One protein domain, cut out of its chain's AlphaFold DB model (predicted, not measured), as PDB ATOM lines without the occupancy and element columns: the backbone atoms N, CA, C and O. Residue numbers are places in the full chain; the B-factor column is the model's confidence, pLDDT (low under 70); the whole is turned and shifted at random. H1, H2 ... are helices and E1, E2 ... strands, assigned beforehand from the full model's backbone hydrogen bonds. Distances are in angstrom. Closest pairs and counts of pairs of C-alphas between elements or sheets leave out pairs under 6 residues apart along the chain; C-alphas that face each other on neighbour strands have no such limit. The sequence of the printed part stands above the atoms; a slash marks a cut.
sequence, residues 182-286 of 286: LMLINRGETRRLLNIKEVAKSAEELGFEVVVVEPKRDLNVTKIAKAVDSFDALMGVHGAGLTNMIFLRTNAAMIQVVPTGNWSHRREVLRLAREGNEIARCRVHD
ATOM      1  N   LEU A 182     -38.444  -3.310  -5.377       95.62
ATOM      2  CA  LEU A 182     -37.979  -3.171  -6.756       95.62
ATOM      3  C   LEU A 182     -38.615  -4.235  -7.655       95.62
ATOM      4  O   LEU A 182     -38.402  -5.430  -7.464       95.62
ATOM      5  N   MET A 183     -39.345  -3.806  -8.686       95.81
ATOM      6  CA  MET A 183     -39.761  -4.695  -9.769       95.81
ATOM      7  C   MET A 183     -38.655  -4.745 -10.820       95.81
ATOM      8  O   MET A 183     -38.392  -3.744 -11.489       95.81
ATOM      9  N   LEU A 184     -38.048  -5.913 -11.013       94.50
ATOM     10  CA  LEU A 184     -37.054  -6.143 -12.056       94.50
ATOM     11  C   LEU A 184     -37.710  -6.833 -13.259       94.50
ATOM     12  O   LEU A 184     -38.064  -8.011 -13.208       94.50
ATOM     13  N   ILE A 185     -37.877  -6.093 -14.352       91.25
ATOM     14  CA  ILE A 185     -38.475  -6.590 -15.591       91.25
ATOM     15  C   ILE A 185     -37.473  -7.488 -16.317       91.25
ATOM     16  O   ILE A 185     -36.508  -7.017 -16.924       91.25
ATOM     17  N   ASN A 186     -37.751  -8.787 -16.301       88.75
ATOM     18  CA  ASN A 186     -37.076  -9.774 -17.123       88.75
ATOM     19  C   ASN A 186     -37.791  -9.903 -18.473       88.75
ATOM     20  O   ASN A 186     -39.017  -9.968 -18.543       88.75
ATOM     21  N   ARG A 187     -37.028  -9.945 -19.562       81.25
ATOM     22  CA  ARG A 187     -37.570 -10.141 -20.910       81.25
ATOM     23  C   ARG A 187     -37.262 -11.564 -21.363       81.25
ATOM     24  O   ARG A 187     -36.131 -12.022 -21.219       81.25
ATOM     25  N   GLY A 188     -38.266 -12.248 -21.909       73.12
ATOM     26  CA  GLY A 188     -38.128 -13.626 -22.393       73.12
ATOM     27  C   GLY A 188     -37.532 -13.747 -23.797       73.12
ATOM     28  O   GLY A 188     -36.860 -14.728 -24.091       73.12
ATOM     29  N   GLU A 189     -37.734 -12.738 -24.652       74.25
ATOM     30  CA  GLU A 189     -37.408 -12.827 -26.085       74.25
ATOM     31  C   GLU A 189     -36.177 -11.994 -26.462       74.25
ATOM     32  O   GLU A 189     -35.129 -12.546 -26.764       74.25
ATOM     33  N   THR A 190     -36.300 -10.665 -26.411       75.19
ATOM     34  CA  THR A 190     -35.293  -9.705 -26.901       75.19
ATOM     35  C   THR A 190     -34.815  -8.788 -25.784       75.19
ATOM     36  O   THR A 190     -35.592  -8.517 -24.860       75.19
ATOM     37  N   ARG A 191     -33.595  -8.247 -25.886       75.56
ATOM     38  CA  ARG A 191     -32.973  -7.309 -24.926       75.56
ATOM     39  C   ARG A 191     -33.058  -7.829 -23.489       75.56
ATOM     40  O   ARG A 191     -33.593  -7.169 -22.594       75.56
ATOM     41  N   ARG A 192     -32.617  -9.071 -23.305       81.94
ATOM     42  CA  ARG A 192     -32.726  -9.857 -22.072       81.94
ATOM     43  C   ARG A 192     -31.510  -9.638 -21.188       81.94
ATOM     44  O   ARG A 192     -30.392  -9.600 -21.691       81.94
ATOM     45  N   LEU A 193     -31.716  -9.577 -19.874       85.06
ATOM     46  CA  LEU A 193     -30.615  -9.645 -18.913       85.06
ATOM     47  C   LEU A 193     -30.176 -11.102 -18.755       85.06
ATOM     48  O   LEU A 193     -30.890 -11.912 -18.167       85.06
ATOM     49  N   LEU A 194     -28.988 -11.430 -19.257       86.88
ATOM     50  CA  LEU A 194     -28.400 -12.768 -19.162       86.88
ATOM     51  C   LEU A 194     -28.030 -13.140 -17.723       86.88
ATOM     52  O   LEU A 194     -27.999 -14.315 -17.371       86.88
ATOM     53  N   ASN A 195     -27.769 -12.141 -16.882       89.38
ATOM     54  CA  ASN A 195     -27.382 -12.318 -15.490       89.38
ATOM     55  C   ASN A 195     -28.404 -11.736 -14.506       89.38
ATOM     56  O   ASN A 195     -28.045 -11.163 -13.482       89.38
ATOM     57  N   ILE A 196     -29.695 -11.919 -14.802       90.38
ATOM     58  CA  ILE A 196     -30.816 -11.413 -13.995       90.38
ATOM     59  C   ILE A 196     -30.700 -11.768 -12.500       90.38
ATOM     60  O   ILE A 196     -31.029 -10.940 -11.657       90.38
ATOM     61  N   LYS A 197     -30.188 -12.964 -12.165       92.31
ATOM     62  CA  LYS A 197     -29.998 -13.417 -10.776       92.31
ATOM     63  C   LYS A 197     -28.925 -12.610 -10.042       92.31
ATOM     64  O   LYS A 197     -29.122 -12.259  -8.888       92.31
ATOM     65  N   GLU A 198     -27.814 -12.302 -10.714       91.75
ATOM     66  CA  GLU A 198     -26.739 -11.469 -10.156       91.75
ATOM     67  C   GLU A 198     -27.245 -10.040  -9.934       91.75
ATOM     68  O   GLU A 198     -27.070  -9.485  -8.859       91.75
ATOM     69  N   VAL A 199     -27.951  -9.481 -10.924       91.12
ATOM     70  CA  VAL A 199     -28.538  -8.135 -10.836       91.12
ATOM     71  C   VAL A 199     -29.560  -8.042  -9.698       91.12
ATOM     72  O   VAL A 199     -29.555  -7.061  -8.959       91.12
ATOM     73  N   ALA A 200     -30.418  -9.055  -9.538       94.12
ATOM     74  CA  ALA A 200     -31.373  -9.114  -8.436       94.12
ATOM     75  C   ALA A 200     -30.657  -9.155  -7.079       94.12
ATOM     76  O   ALA A 200     -30.963  -8.334  -6.219       94.12
ATOM     77  N   LYS A 201     -29.650 -10.026  -6.929       94.12
ATOM     78  CA  LYS A 201     -28.862 -10.138  -5.697       94.12
ATOM     79  C   LYS A 201     -28.177  -8.819  -5.324       94.12
ATOM     80  O   LYS A 201     -28.250  -8.399  -4.178       94.12
ATOM     81  N   SER A 202     -27.568  -8.127  -6.288       92.50
ATOM     82  CA  SER A 202     -26.938  -6.826  -6.026       92.50
ATOM     83  C   SER A 202     -27.946  -5.770  -5.564       92.50
ATOM     84  O   SER A 202     -27.649  -4.970  -4.682       92.50
ATOM     85  N   ALA A 203     -29.165  -5.767  -6.111       92.19
ATOM     86  CA  ALA A 203     -30.214  -4.872  -5.632       92.19
ATOM     87  C   ALA A 203     -30.714  -5.249  -4.220       92.19
ATOM     88  O   ALA A 203     -30.993  -4.360  -3.418       92.19
ATOM     89  N   GLU A 204     -30.779  -6.539  -3.881       94.50
ATOM     90  CA  GLU A 204     -31.099  -7.000  -2.520       94.50
ATOM     91  C   GLU A 204     -30.031  -6.578  -1.498       94.50
ATOM     92  O   GLU A 204     -30.371  -6.123  -0.404       94.50
ATOM     93  N   GLU A 205     -28.747  -6.668  -1.865       92.75
ATOM     94  CA  GLU A 205     -27.605  -6.218  -1.051       92.75
ATOM     95  C   GLU A 205     -27.634  -4.700  -0.793       92.75
ATOM     96  O   GLU A 205     -27.206  -4.244   0.266       92.75
ATOM     97  N   LEU A 206     -28.224  -3.921  -1.706       90.06
ATOM     98  CA  LEU A 206     -28.495  -2.486  -1.530       90.06
ATOM     99  C   LEU A 206     -29.746  -2.189  -0.686       90.06
ATOM    100  O   LEU A 206     -30.109  -1.027  -0.504       90.06
ATOM    101  N   GLY A 207     -30.415  -3.222  -0.170       91.19
ATOM    102  CA  GLY A 207     -31.551  -3.091   0.735       91.19
ATOM    103  C   GLY A 207     -32.923  -3.107   0.063       91.19
ATOM    104  O   GLY A 207     -33.911  -2.863   0.755       91.19
ATOM    105  N   PHE A 208     -33.028  -3.417  -1.234       93.12
ATOM    106  CA  PHE A 208     -34.328  -3.594  -1.888       93.12
ATOM    107  C   PHE A 208     -34.949  -4.967  -1.588       93.12
ATOM    108  O   PHE A 208     -34.262  -5.976  -1.465       93.12
ATOM    109  N   GLU A 209     -36.277  -5.023  -1.542       95.38
ATOM    110  CA  GLU A 209     -37.039  -6.258  -1.752       95.38
ATOM    111  C   GLU A 209     -37.263  -6.420  -3.262       95.38
ATOM    112  O   GLU A 209     -38.019  -5.656  -3.868       95.38
ATOM    113  N   VAL A 210     -36.583  -7.377  -3.895       95.94
ATOM    114  CA  VAL A 210     -36.594  -7.515  -5.357       95.94
ATOM    115  C   VAL A 210     -37.601  -8.568  -5.802       95.94
ATOM    116  O   VAL A 210     -37.604  -9.699  -5.329       95.94
ATOM    117  N   VAL A 211     -38.433  -8.214  -6.782       96.31
ATOM    118  CA  VAL A 211     -39.330  -9.154  -7.459       96.31
ATOM    119  C   VAL A 211     -39.029  -9.145  -8.949       96.31
ATOM    120  O   VAL A 211     -39.224  -8.139  -9.637       96.31
ATOM    121  N   VAL A 212     -38.575 -10.286  -9.462       93.69
ATOM    122  CA  VAL A 212     -38.330 -10.476 -10.894       93.69
ATOM    123  C   VAL A 212     -39.641 -10.824 -11.590       93.69
ATOM    124  O   VAL A 212     -40.314 -11.784 -11.221       93.69
ATOM    125  N   VAL A 213     -40.004 -10.051 -12.612       90.81
ATOM    126  CA  VAL A 213     -41.268 -10.210 -13.339       90.81
ATOM    127  C   VAL A 213     -40.999 -10.334 -14.826       90.81
ATOM    128  O   VAL A 213     -40.330  -9.488 -15.409       90.81
ATOM    129  N   GLU A 214     -41.585 -11.351 -15.454       87.06
ATOM    130  CA  GLU A 214     -41.653 -11.468 -16.908       87.06
ATOM    131  C   GLU A 214     -43.046 -11.047 -17.407       87.06
ATOM    132  O   GLU A 214     -44.029 -11.764 -17.187       87.06
ATOM    133  N   PRO A 215     -43.188  -9.873 -18.051       77.62
ATOM    134  CA  PRO A 215     -44.490  -9.397 -18.499       77.62
ATOM    135  C   PRO A 215     -44.978 -10.209 -19.703       77.62
ATOM    136  O   PRO A 215     -44.415 -10.107 -20.795       77.62
ATOM    137  N   LYS A 216     -46.069 -10.965 -19.543       76.44
ATOM    138  CA  LYS A 216     -46.744 -11.611 -20.682       76.44
ATOM    139  C   LYS A 216     -47.645 -10.611 -21.416       76.44
ATOM    140  O   LYS A 216     -48.202  -9.686 -20.818       76.44
ATOM    141  N   ARG A 217     -47.786 -10.774 -22.736       69.06
ATOM    142  CA  ARG A 217     -48.497  -9.817 -23.615       69.06
ATOM    143  C   ARG A 217     -50.018  -9.792 -23.400       69.06
ATOM    144  O   ARG A 217     -50.655  -8.774 -23.690       69.06
ATOM    145  N   ASP A 218     -50.565 -10.890 -22.892       67.94
ATOM    146  CA  ASP A 218     -51.982 -11.195 -22.668       67.94
ATOM    147  C   ASP A 218     -52.451 -10.946 -21.223       67.94
ATOM    148  O   ASP A 218     -53.614 -11.180 -20.890       67.94
ATOM    149  N   LEU A 219     -51.571 -10.440 -20.353       75.00
ATOM    150  CA  LEU A 219     -51.922 -10.158 -18.966       75.00
ATOM    151  C   LEU A 219     -53.027  -9.102 -18.859       75.00
ATOM    152  O   LEU A 219     -53.063  -8.099 -19.575       75.00
ATOM    153  N   ASN A 220     -53.902  -9.312 -17.876       88.25
ATOM    154  CA  ASN A 220     -54.927  -8.352 -17.494       88.25
ATOM    155  C   ASN A 220     -54.261  -7.054 -17.004       88.25
ATOM    156  O   ASN A 220     -53.588  -7.049 -15.969       88.25
ATOM    157  N   VAL A 221     -54.486  -5.956 -17.731       93.25
ATOM    158  CA  VAL A 221     -53.856  -4.656 -17.457       93.25
ATOM    159  C   VAL A 221     -54.183  -4.149 -16.051       93.25
ATOM    160  O   VAL A 221     -53.315  -3.581 -15.406       93.25
ATOM    161  N   THR A 222     -55.372  -4.438 -15.516       94.12
ATOM    162  CA  THR A 222     -55.742  -4.077 -14.137       94.12
ATOM    163  C   THR A 222     -54.855  -4.771 -13.107       94.12
ATOM    164  O   THR A 222     -54.447  -4.155 -12.124       94.12
ATOM    165  N   LYS A 223     -54.529  -6.054 -13.325       92.69
ATOM    166  CA  LYS A 223     -53.629  -6.798 -12.431       92.69
ATOM    167  C   LYS A 223     -52.212  -6.236 -12.501       92.69
ATOM    168  O   LYS A 223     -51.597  -6.051 -11.459       92.69
ATOM    169  N   ILE A 224     -51.729  -5.920 -13.706       92.38
ATOM    170  CA  ILE A 224     -50.419  -5.281 -13.886       92.38
ATOM    171  C   ILE A 224     -50.392  -3.911 -13.210       92.38
ATOM    172  O   ILE A 224     -49.460  -3.635 -12.468       92.38
ATOM    173  N   ALA A 225     -51.414  -3.080 -13.419       94.81
ATOM    174  CA  ALA A 225     -51.489  -1.742 -12.852       94.81
ATOM    175  C   ALA A 225     -51.389  -1.777 -11.322       94.81
ATOM    176  O   ALA A 225     -50.546  -1.099 -10.746       94.81
ATOM    177  N   LYS A 226     -52.179  -2.645 -10.672       93.94
ATOM    178  CA  LYS A 226     -52.135  -2.845  -9.215       93.94
ATOM    179  C   LYS A 226     -50.808  -3.430  -8.737       93.94
ATOM    180  O   LYS A 226     -50.311  -3.036  -7.688       93.94
ATOM    181  N   ALA A 227     -50.232  -4.364  -9.495       93.19
ATOM    182  CA  ALA A 227     -48.939  -4.940  -9.157       93.19
ATOM    183  C   ALA A 227     -47.843  -3.874  -9.204       93.19
ATOM    184  O   ALA A 227     -47.166  -3.686  -8.204       93.19
ATOM    185  N   VAL A 228     -47.705  -3.144 -10.315       94.31
ATOM    186  CA  VAL A 228     -46.673  -2.113 -10.508       94.31
ATOM    187  C   VAL A 228     -46.829  -0.956  -9.518       94.31
ATOM    188  O   VAL A 228     -45.825  -0.501  -8.978       94.31
ATOM    189  N   ASP A 229     -48.056  -0.525  -9.218       94.12
ATOM    190  CA  ASP A 229     -48.326   0.525  -8.220       94.12
ATOM    191  C   ASP A 229     -47.778   0.188  -6.820       94.12
ATOM    192  O   ASP A 229     -47.401   1.080  -6.061       94.12
ATOM    193  N   SER A 230     -47.667  -1.105  -6.496       92.19
ATOM    194  CA  SER A 230     -47.153  -1.580  -5.208       92.19
ATOM    195  C   SER A 230     -45.622  -1.531  -5.063       92.19
ATOM    196  O   SER A 230     -45.111  -1.922  -4.008       92.19
ATOM    197  N   PHE A 231     -44.894  -1.084  -6.094       93.38
ATOM    198  CA  PHE A 231     -43.432  -0.986  -6.096       93.38
ATOM    199  C   PHE A 231     -42.930   0.454  -5.920       93.38
ATOM    200  O   PHE A 231     -43.616   1.442  -6.189       93.38
ATOM    201  N   ASP A 232     -41.706   0.567  -5.420       91.62
ATOM    202  CA  ASP A 232     -40.967   1.818  -5.209       91.62
ATOM    203  C   ASP A 232     -40.034   2.135  -6.362       91.62
ATOM    204  O   ASP A 232     -39.737   3.296  -6.635       91.62
ATOM    205  N   ALA A 233     -39.577   1.094  -7.044       93.19
ATOM    206  CA  ALA A 233     -38.756   1.217  -8.219       93.19
ATOM    207  C   ALA A 233     -39.161   0.174  -9.260       93.19
ATOM    208  O   ALA A 233     -39.558  -0.946  -8.933       93.19
ATOM    209  N   LEU A 234     -39.032   0.542 -10.529       94.38
ATOM    210  CA  LEU A 234     -39.127  -0.373 -11.657       94.38
ATOM    211  C   LEU A 234     -37.830  -0.303 -12.446       94.38
ATOM    212  O   LEU A 234     -37.423   0.773 -12.876       94.38
ATOM    213  N   MET A 235     -37.207  -1.453 -12.665       93.50
ATOM    214  CA  MET A 235     -35.962  -1.572 -13.406       93.50
ATOM    215  C   MET A 235     -36.121  -2.501 -14.600       93.50
ATOM    216  O   MET A 235     -36.794  -3.525 -14.521       93.50
ATOM    217  N   GLY A 236     -35.468  -2.176 -15.711       90.69
ATOM    218  CA  GLY A 236     -35.411  -3.072 -16.857       90.69
ATOM    219  C   GLY A 236     -34.611  -2.510 -18.022       90.69
ATOM    220  O   GLY A 236     -34.248  -1.334 -18.053       90.69
ATOM    221  N   VAL A 237     -34.359  -3.368 -19.007       88.56
ATOM    222  CA  VAL A 237     -33.668  -2.988 -20.243       88.56
ATOM    223  C   VAL A 237     -34.576  -2.142 -21.129       88.56
ATOM    224  O   VAL A 237     -35.773  -2.418 -21.253       88.56
ATOM    225  N   HIS A 238     -33.995  -1.130 -21.777       85.62
ATOM    226  CA  HIS A 238     -34.668  -0.241 -22.714       85.62
ATOM    227  C   HIS A 238     -35.599  -1.001 -23.677       85.62
ATOM    228  O   HIS A 238     -35.195  -1.899 -24.427       85.62
ATOM    229  N   GLY A 239     -36.877  -0.621 -23.685       83.75
ATOM    230  CA  GLY A 239     -37.876  -1.186 -24.582       83.75
ATOM    231  C   GLY A 239     -39.292  -1.132 -24.027       83.75
ATOM    232  O   GLY A 239     -39.565  -0.499 -23.009       83.75
ATOM    233  N   ALA A 240     -40.200  -1.833 -24.710       84.81
ATOM    234  CA  ALA A 240     -41.632  -1.705 -24.464       84.81
ATOM    235  C   ALA A 240     -42.054  -2.080 -23.037       84.81
ATOM    236  O   ALA A 240     -42.973  -1.463 -22.507       84.81
ATOM    237  N   GLY A 241     -41.365  -3.025 -22.388       85.56
ATOM    238  CA  GLY A 241     -41.666  -3.440 -21.014       85.56
ATOM    239  C   GLY A 241     -41.606  -2.300 -19.989       85.56
ATOM    240  O   GLY A 241     -42.385  -2.306 -19.038       85.56
ATOM    241  N   LEU A 242     -40.766  -1.282 -20.214       89.06
ATOM    242  CA  LEU A 242     -40.654  -0.120 -19.323       89.06
ATOM    243  C   LEU A 242     -41.855   0.826 -19.404       89.06
ATOM    244  O   LEU A 242     -42.040   1.640 -18.509       89.06
ATOM    245  N   THR A 243     -42.721   0.688 -20.412       90.06
ATOM    246  CA  THR A 243     -43.987   1.442 -20.501       90.06
ATOM    247  C   THR A 243     -44.856   1.234 -19.262       90.06
ATOM    248  O   THR A 243     -45.601   2.133 -18.896       90.06
ATOM    249  N   ASN A 244     -44.713   0.102 -18.563       91.75
ATOM    250  CA  ASN A 244     -45.391  -0.152 -17.291       91.75
ATOM    251  C   ASN A 244     -45.105   0.913 -16.219       91.75
ATOM    252  O   ASN A 244     -45.899   1.046 -15.294       91.75
ATOM    253  N   MET A 245     -44.057   1.735 -16.376       92.31
ATOM    254  CA  MET A 245     -43.794   2.892 -15.517       92.31
ATOM    255  C   MET A 245     -45.010   3.813 -15.349       92.31
ATOM    256  O   MET A 245     -45.140   4.441 -14.305       92.31
ATOM    257  N   ILE A 246     -45.936   3.860 -16.319       92.25
ATOM    258  CA  ILE A 246     -47.183   4.639 -16.230       92.25
ATOM    259  C   ILE A 246     -48.052   4.282 -15.014       92.25
ATOM    260  O   ILE A 246     -48.825   5.131 -14.583       92.25
ATOM    261  N   PHE A 247     -47.918   3.067 -14.472       94.12
ATOM    262  CA  PHE A 247     -48.695   2.572 -13.334       94.12
ATOM    263  C   PHE A 247     -47.992   2.760 -11.992       94.12
ATOM    264  O   PHE A 247     -48.606   2.532 -10.955       94.12
ATOM    265  N   LEU A 248     -46.724   3.179 -11.995       92.00
ATOM    266  CA  LEU A 248     -46.039   3.545 -10.764       92.00
ATOM    267  C   LEU A 248     -46.803   4.669 -10.056       92.00
ATOM    268  O   LEU A 248     -47.432   5.509 -10.701       92.00
ATOM    269  N   ARG A 249     -46.696   4.733  -8.740       88.75
ATOM    270  CA  ARG A 249     -47.085   5.904  -7.944       88.75
ATOM    271  C   ARG A 249     -46.097   7.059  -8.083       88.75
ATOM    272  O   ARG A 249     -45.008   6.902  -8.638       88.75
ATOM    273  N   THR A 250     -46.478   8.224  -7.590       85.06
ATOM    274  CA  THR A 250     -45.603   9.391  -7.495       85.06
ATOM    275  C   THR A 250     -44.418   9.105  -6.571       85.06
ATOM    276  O   THR A 250     -44.529   8.365  -5.596       85.06
ATOM    277  N   ASN A 251     -43.260   9.671  -6.921       84.25
ATOM    278  CA  ASN A 251     -41.950   9.470  -6.285       84.25
ATOM    279  C   ASN A 251     -41.344   8.062  -6.399       84.25
ATOM    280  O   ASN A 251     -40.236   7.853  -5.912       84.25
ATOM    281  N   ALA A 252     -42.002   7.120  -7.078       89.88
ATOM    282  CA  ALA A 252     -41.345   5.880  -7.466       89.88
ATOM    283  C   ALA A 252     -40.289   6.133  -8.555       89.88
ATOM    284  O   ALA A 252     -40.472   6.973  -9.442       89.88
ATOM    285  N   ALA A 253     -39.194   5.378  -8.511       90.31
ATOM    286  CA  ALA A 253     -38.097   5.488  -9.463       90.31
ATOM    287  C   ALA A 253     -38.293   4.562 -10.674       90.31
ATOM    288  O   ALA A 253     -38.776   3.437 -10.560       90.31
ATOM    289  N   MET A 254     -37.853   5.009 -11.849       90.94
ATOM    290  CA  MET A 254     -37.689   4.149 -13.022       90.94
ATOM    291  C   MET A 254     -36.203   4.089 -13.374       90.94
ATOM    292  O   MET A 254     -35.572   5.123 -13.584       90.94
ATOM    293  N   ILE A 255     -35.650   2.879 -13.406       90.69
ATOM    294  CA  ILE A 255     -34.241   2.602 -13.680       90.69
ATOM    295  C   ILE A 255     -34.154   1.910 -15.037       90.69
ATOM    296  O   ILE A 255     -34.523   0.744 -15.201       90.69
ATOM    297  N   GLN A 256     -33.657   2.634 -16.030       87.31
ATOM    298  CA  GLN A 256     -33.480   2.098 -17.369       87.31
ATOM    299  C   GLN A 256     -32.045   1.618 -17.568       87.31
ATOM    300  O   GLN A 256     -31.105   2.404 -17.489       87.31
ATOM    301  N   VAL A 257     -31.892   0.341 -17.910       86.12
ATOM    302  CA  VAL A 257     -30.646  -0.173 -18.484       86.12
ATOM    303  C   VAL A 257     -30.683   0.135 -19.974       86.12
ATOM    304  O   VAL A 257     -31.497  -0.427 -20.712       86.12
ATOM    305  N   VAL A 258     -29.858   1.081 -20.409       81.12
ATOM    306  CA  VAL A 258     -29.691   1.410 -21.826       81.12
ATOM    307  C   VAL A 258     -28.505   0.616 -22.344       81.12
ATOM    308  O   VAL A 258     -27.399   0.857 -21.862       81.12
ATOM    309  N   PRO A 259     -28.705  -0.286 -23.318       69.56
ATOM    310  CA  PRO A 259     -27.578  -0.970 -23.903       69.56
ATOM    311  C   PRO A 259     -26.690   0.021 -24.654       69.56
ATOM    312  O   PRO A 259     -27.177   0.748 -25.522       69.56
ATOM    313  N   THR A 260     -25.405   0.095 -24.316       60.41
ATOM    314  CA  THR A 260     -24.449   0.989 -24.985       60.41
ATOM    315  C   THR A 260     -23.282   0.176 -25.525       60.41
ATOM    316  O   THR A 260     -22.358  -0.159 -24.781       60.41
ATOM    317  N   GLY A 261     -23.277  -0.107 -26.833       49.09
ATOM    318  CA  GLY A 261     -22.148  -0.782 -27.461       49.09
ATOM    319  C   GLY A 261     -22.247  -1.039 -28.955       49.09
ATOM    320  O   GLY A 261     -23.261  -1.514 -29.442       49.09
ATOM    321  N   ASN A 262     -21.139  -0.796 -29.662       45.31
ATOM    322  CA  ASN A 262     -20.904  -1.354 -30.992       45.31
ATOM    323  C   ASN A 262     -20.800  -2.893 -30.908       45.31
ATOM    324  O   ASN A 262     -20.220  -3.422 -29.953       45.31
ATOM    325  N   TRP A 263     -21.358  -3.544 -31.930       41.41
ATOM    326  CA  TRP A 263     -21.738  -4.951 -32.143       41.41
ATOM    327  C   TRP A 263     -20.711  -6.079 -31.897       41.41
ATOM    328  O   TRP A 263     -20.695  -7.049 -32.651       41.41
ATOM    329  N   SER A 264     -19.854  -6.041 -30.873       33.34
ATOM    330  CA  SER A 264     -18.933  -7.178 -30.691       33.34
ATOM    331  C   SER A 264     -18.594  -7.646 -29.283       33.34
ATOM    332  O   SER A 264     -18.402  -8.842 -29.145       33.34
ATOM    333  N   HIS A 265     -18.570  -6.845 -28.216       45.00
ATOM    334  CA  HIS A 265     -18.212  -7.389 -26.888       45.00
ATOM    335  C   HIS A 265     -18.588  -6.434 -25.755       45.00
ATOM    336  O   HIS A 265     -17.768  -5.560 -25.487       45.00
ATOM    337  N   ARG A 266     -19.732  -6.535 -25.044       46.66
ATOM    338  CA  ARG A 266     -19.940  -5.647 -23.869       46.66
ATOM    339  C   ARG A 266     -20.647  -6.246 -22.650       46.66
ATOM    340  O   ARG A 266     -21.756  -6.760 -22.711       46.66
ATOM    341  N   ARG A 267     -19.947  -6.093 -21.518       40.59
ATOM    342  CA  ARG A 267     -20.470  -5.970 -20.150       40.59
ATOM    343  C   ARG A 267     -20.969  -4.529 -19.984       40.59
ATOM    344  O   ARG A 267     -20.255  -3.616 -20.396       40.59
ATOM    345  N   GLU A 268     -22.135  -4.319 -19.385       51.88
ATOM    346  CA  GLU A 268     -22.704  -2.985 -19.144       51.88
ATOM    347  C   GLU A 268     -22.789  -2.692 -17.649       51.88
ATOM    348  O   GLU A 268     -23.012  -3.592 -16.845       51.88
ATOM    349  N   VAL A 269     -22.592  -1.430 -17.275       44.56
ATOM    350  CA  VAL A 269     -22.523  -0.964 -15.885       44.56
ATOM    351  C   VAL A 269     -23.662   0.022 -15.644       44.56
ATOM    352  O   VAL A 269     -23.774   1.017 -16.359       44.56
ATOM    353  N   LEU A 270     -24.504  -0.228 -14.639       46.25
ATOM    354  CA  LEU A 270     -25.488   0.758 -14.181       46.25
ATOM    355  C   LEU A 270     -24.789   1.946 -13.510       46.25
ATOM    356  O   LEU A 270     -24.028   1.766 -12.563       46.25
ATOM    357  N   ARG A 271     -25.121   3.167 -13.946       37.81
ATOM    358  CA  ARG A 271     -24.801   4.421 -13.248       37.81
ATOM    359  C   ARG A 271     -26.102   4.998 -12.688       37.81
ATOM    360  O   ARG A 271     -26.910   5.514 -13.456       37.81
ATOM    361  N   LEU A 272     -26.321   4.928 -11.373       39.44
ATOM    362  CA  LEU A 272     -27.294   5.811 -10.723       39.44
ATOM    363  C   LEU A 272     -26.579   7.088 -10.283       39.44
ATOM    364  O   LEU A 272     -25.504   7.055  -9.687       39.44
ATOM    365  N   ALA A 273     -27.172   8.230 -10.625       34.16
ATOM    366  CA  ALA A 273     -26.682   9.546 -10.255       34.16
ATOM    367  C   ALA A 273     -27.001   9.836  -8.782       34.16
ATOM    368  O   ALA A 273     -28.033  10.417  -8.461       34.16
ATOM    369  N   ARG A 274     -26.102   9.400  -7.903       30.03
ATOM    370  CA  ARG A 274     -25.609  10.088  -6.702       30.03
ATOM    371  C   ARG A 274     -24.527   9.166  -6.147       30.03
ATOM    372  O   ARG A 274     -24.839   8.092  -5.662       30.03
ATOM    373  N   GLU A 275     -23.274   9.581  -6.322       34.59
ATOM    374  CA  GLU A 275     -22.081   8.953  -5.733       34.59
ATOM    375  C   GLU A 275     -21.678   7.583  -6.313       34.59
ATOM    376  O   GLU A 275     -21.928   6.536  -5.735       34.59
ATOM    377  N   GLY A 276     -20.987   7.618  -7.461       36.16
ATOM    378  CA  GLY A 276     -19.739   6.871  -7.714       36.16
ATOM    379  C   GLY A 276     -19.677   5.336  -7.667       36.16
ATOM    380  O   GLY A 276     -18.685   4.801  -8.153       36.16
ATOM    381  N   ASN A 277     -20.678   4.620  -7.160       38.69
ATOM    382  CA  ASN A 277     -20.602   3.178  -6.935       38.69
ATOM    383  C   ASN A 277     -21.338   2.398  -8.033       38.69
ATOM    384  O   ASN A 277     -22.500   2.656  -8.352       38.69
ATOM    385  N   GLU A 278     -20.632   1.438  -8.630       50.62
ATOM    386  CA  GLU A 278     -21.179   0.462  -9.571       50.62
ATOM    387  C   GLU A 278     -22.200  -0.424  -8.838       50.62
ATOM    388  O   GLU A 278     -21.845  -1.182  -7.942       50.62
ATOM    389  N   ILE A 279     -23.480  -0.297  -9.202       55.19
ATOM    390  CA  ILE A 279     -24.594  -0.992  -8.527       55.19
ATOM    391  C   ILE A 279     -24.704  -2.448  -8.969       55.19
ATOM    392  O   ILE A 279     -24.923  -3.338  -8.156       55.19
ATOM    393  N   ALA A 280     -24.588  -2.685 -10.271       58.06
ATOM    394  CA  ALA A 280     -24.573  -4.014 -10.853       58.06
ATOM    395  C   ALA A 280     -24.001  -3.943 -12.269       58.06
ATOM    396  O   ALA A 280     -24.228  -2.970 -13.003       58.06
ATOM    397  N   ARG A 281     -23.328  -5.022 -12.678       63.28
ATOM    398  CA  ARG A 281     -23.022  -5.273 -14.088       63.28
ATOM    399  C   ARG A 281     -24.198  -5.971 -14.736       63.28
ATOM    400  O   ARG A 281     -24.533  -7.089 -14.362       63.28
ATOM    401  N   CYS A 282     -24.800  -5.346 -15.732       69.94
ATOM    402  CA  CYS A 282     -25.801  -5.963 -16.584       69.94
ATOM    403  C   CYS A 282     -25.139  -6.568 -17.823       69.94
ATOM    404  O   CYS A 282     -24.285  -5.961 -18.466       69.94
ATOM    405  N   ARG A 283     -25.545  -7.783 -18.182       72.81
ATOM    406  CA  ARG A 283     -25.226  -8.394 -19.474       72.81
ATOM    407  C   ARG A 283     -26.511  -8.475 -20.276       72.81
ATOM    408  O   ARG A 283     -27.405  -9.228 -19.897       72.81
ATOM    409  N   VAL A 284     -26.612  -7.685 -21.340       69.44
ATOM    410  CA  VAL A 284     -27.800  -7.628 -22.198       69.44
ATOM    411  C   VAL A 284     -27.545  -8.397 -23.495       69.44
ATOM    412  O   VAL A 284     -26.490  -8.244 -24.101       69.44
ATOM    413  N   HIS A 285     -28.509  -9.214 -23.914       73.00
ATOM    414  CA  HIS A 285     -28.556  -9.829 -25.244       73.00
ATOM    415  C   HIS A 285     -29.755  -9.290 -26.018       73.00
ATOM    416  O   HIS A 285     -30.852  -9.285 -25.460       73.00
ATOM    417  N   ASP A 286     -29.563  -8.874 -27.270       61.12
ATOM    418  CA  ASP A 286     -30.624  -8.315 -28.123       61.12
ATOM    419  C   ASP A 286     -31.766  -9.279 -28.454       61.12
ATOM    420  O   ASP A 286     -31.556 -10.510 -28.491       61.12
TER     421      ASP A 286
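AT A GLANCE: This is residues 182 to 286 of the 286 residues of an uncharacterized protein of Ananas comosus var. bracteatus (UniProt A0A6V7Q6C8). A four-stranded parallel sheet forms the core, with H1 packed over one face and H3 over the opposite face; H2 sits next to H3, off the sheet. At the other end of the longest axis from H2, residues 258 to 286 form a long loop region that folds back on itself, its residues 284 to 285 pairing with residues 192 to 193. The printed part has 105 residues, with three named helices and four named strands in the order E1 H1 E2 H2 E3 H3 E4; the sheet's order is E2 E1 E3 E4. The class is mixed, helices and strands, with 46 residues, under half, in named elements. The whole is compact, with a radius of gyration of the C-alphas of 13.6 A and spans of 40 by 31 by 20 A.

IN THESE COORDINATES: E1, residues 182 to 185, is 9.5 A long and begins at C-alpha 182 (-37.979, -3.171, -6.756). H1, residues 196 to 205, is 14.3 A long. E2, residues 209 to 213, is 13.0 A long. H2, residues 221 to 229, is 11.9 A long and begins at C-alpha 221 (-53.856, -4.656, -17.457). E3, residues 233 to 237, is 13.7 A long. H3, residues 240 to 247, is 13.9 A long. E4, residues 253 to 257, is 13.0 A long and ends at C-alpha 257 (-30.646, -0.173, -18.484).

HOW THE PARTS SIT: E1 and E2 are parallel neighbours at 20 degrees, with N 184 and O 211 2.9 A apart, within hydrogen-bond range. E1 and E3 are parallel at 22 degrees, with N 185 and O 235 at 2.8 A. E3 and E4 are parallel at 15 degrees, with N 255 and O 234 at 2.8 A. E1, H1, E2 and E3, H3, E4 are strand-helix-strand units, two parallel neighbour strands with a helix between; E2, H2, E3 is a split one, with E1 between its strands. The three crossovers are right-handed. H1 is on the sheet over E2 and E1, at a height over the sheet of 8.9 A; its closest C-alphas to E2 are Glu 204 and Val 210, 6.2 A. H3 is on the opposite face over E3, at a height of 8.7 A; the closest C-alphas are Gly 236 and Leu 242, 6.5 A. H2 is only just not on the sheet, with 4 pairs of C-alphas within 10 A. H2 and H3 touch, their closest C-alphas, Ala 225 and Phe 247, being 5.2 A apart. H1 and H2 are apart. Every O i to N i+4 pair is within hydrogen-bond range in H1 and H2; in H3 0 of 4 are, beside 5 of 5 O i to N i+3 pairs.

THE WHOLE: The two C-alphas farthest apart, those of Thr 222 and Ser 264, are 40.5 A apart. The printed part has no cut, and no link between named elements is long. Residues 268 to 269 pair antiparallel with residues 281 to 282. The mean pLDDT of the printed part is 78.4, and it is under 70 at residues 217 to 218, 259 to 282, 284 and 286.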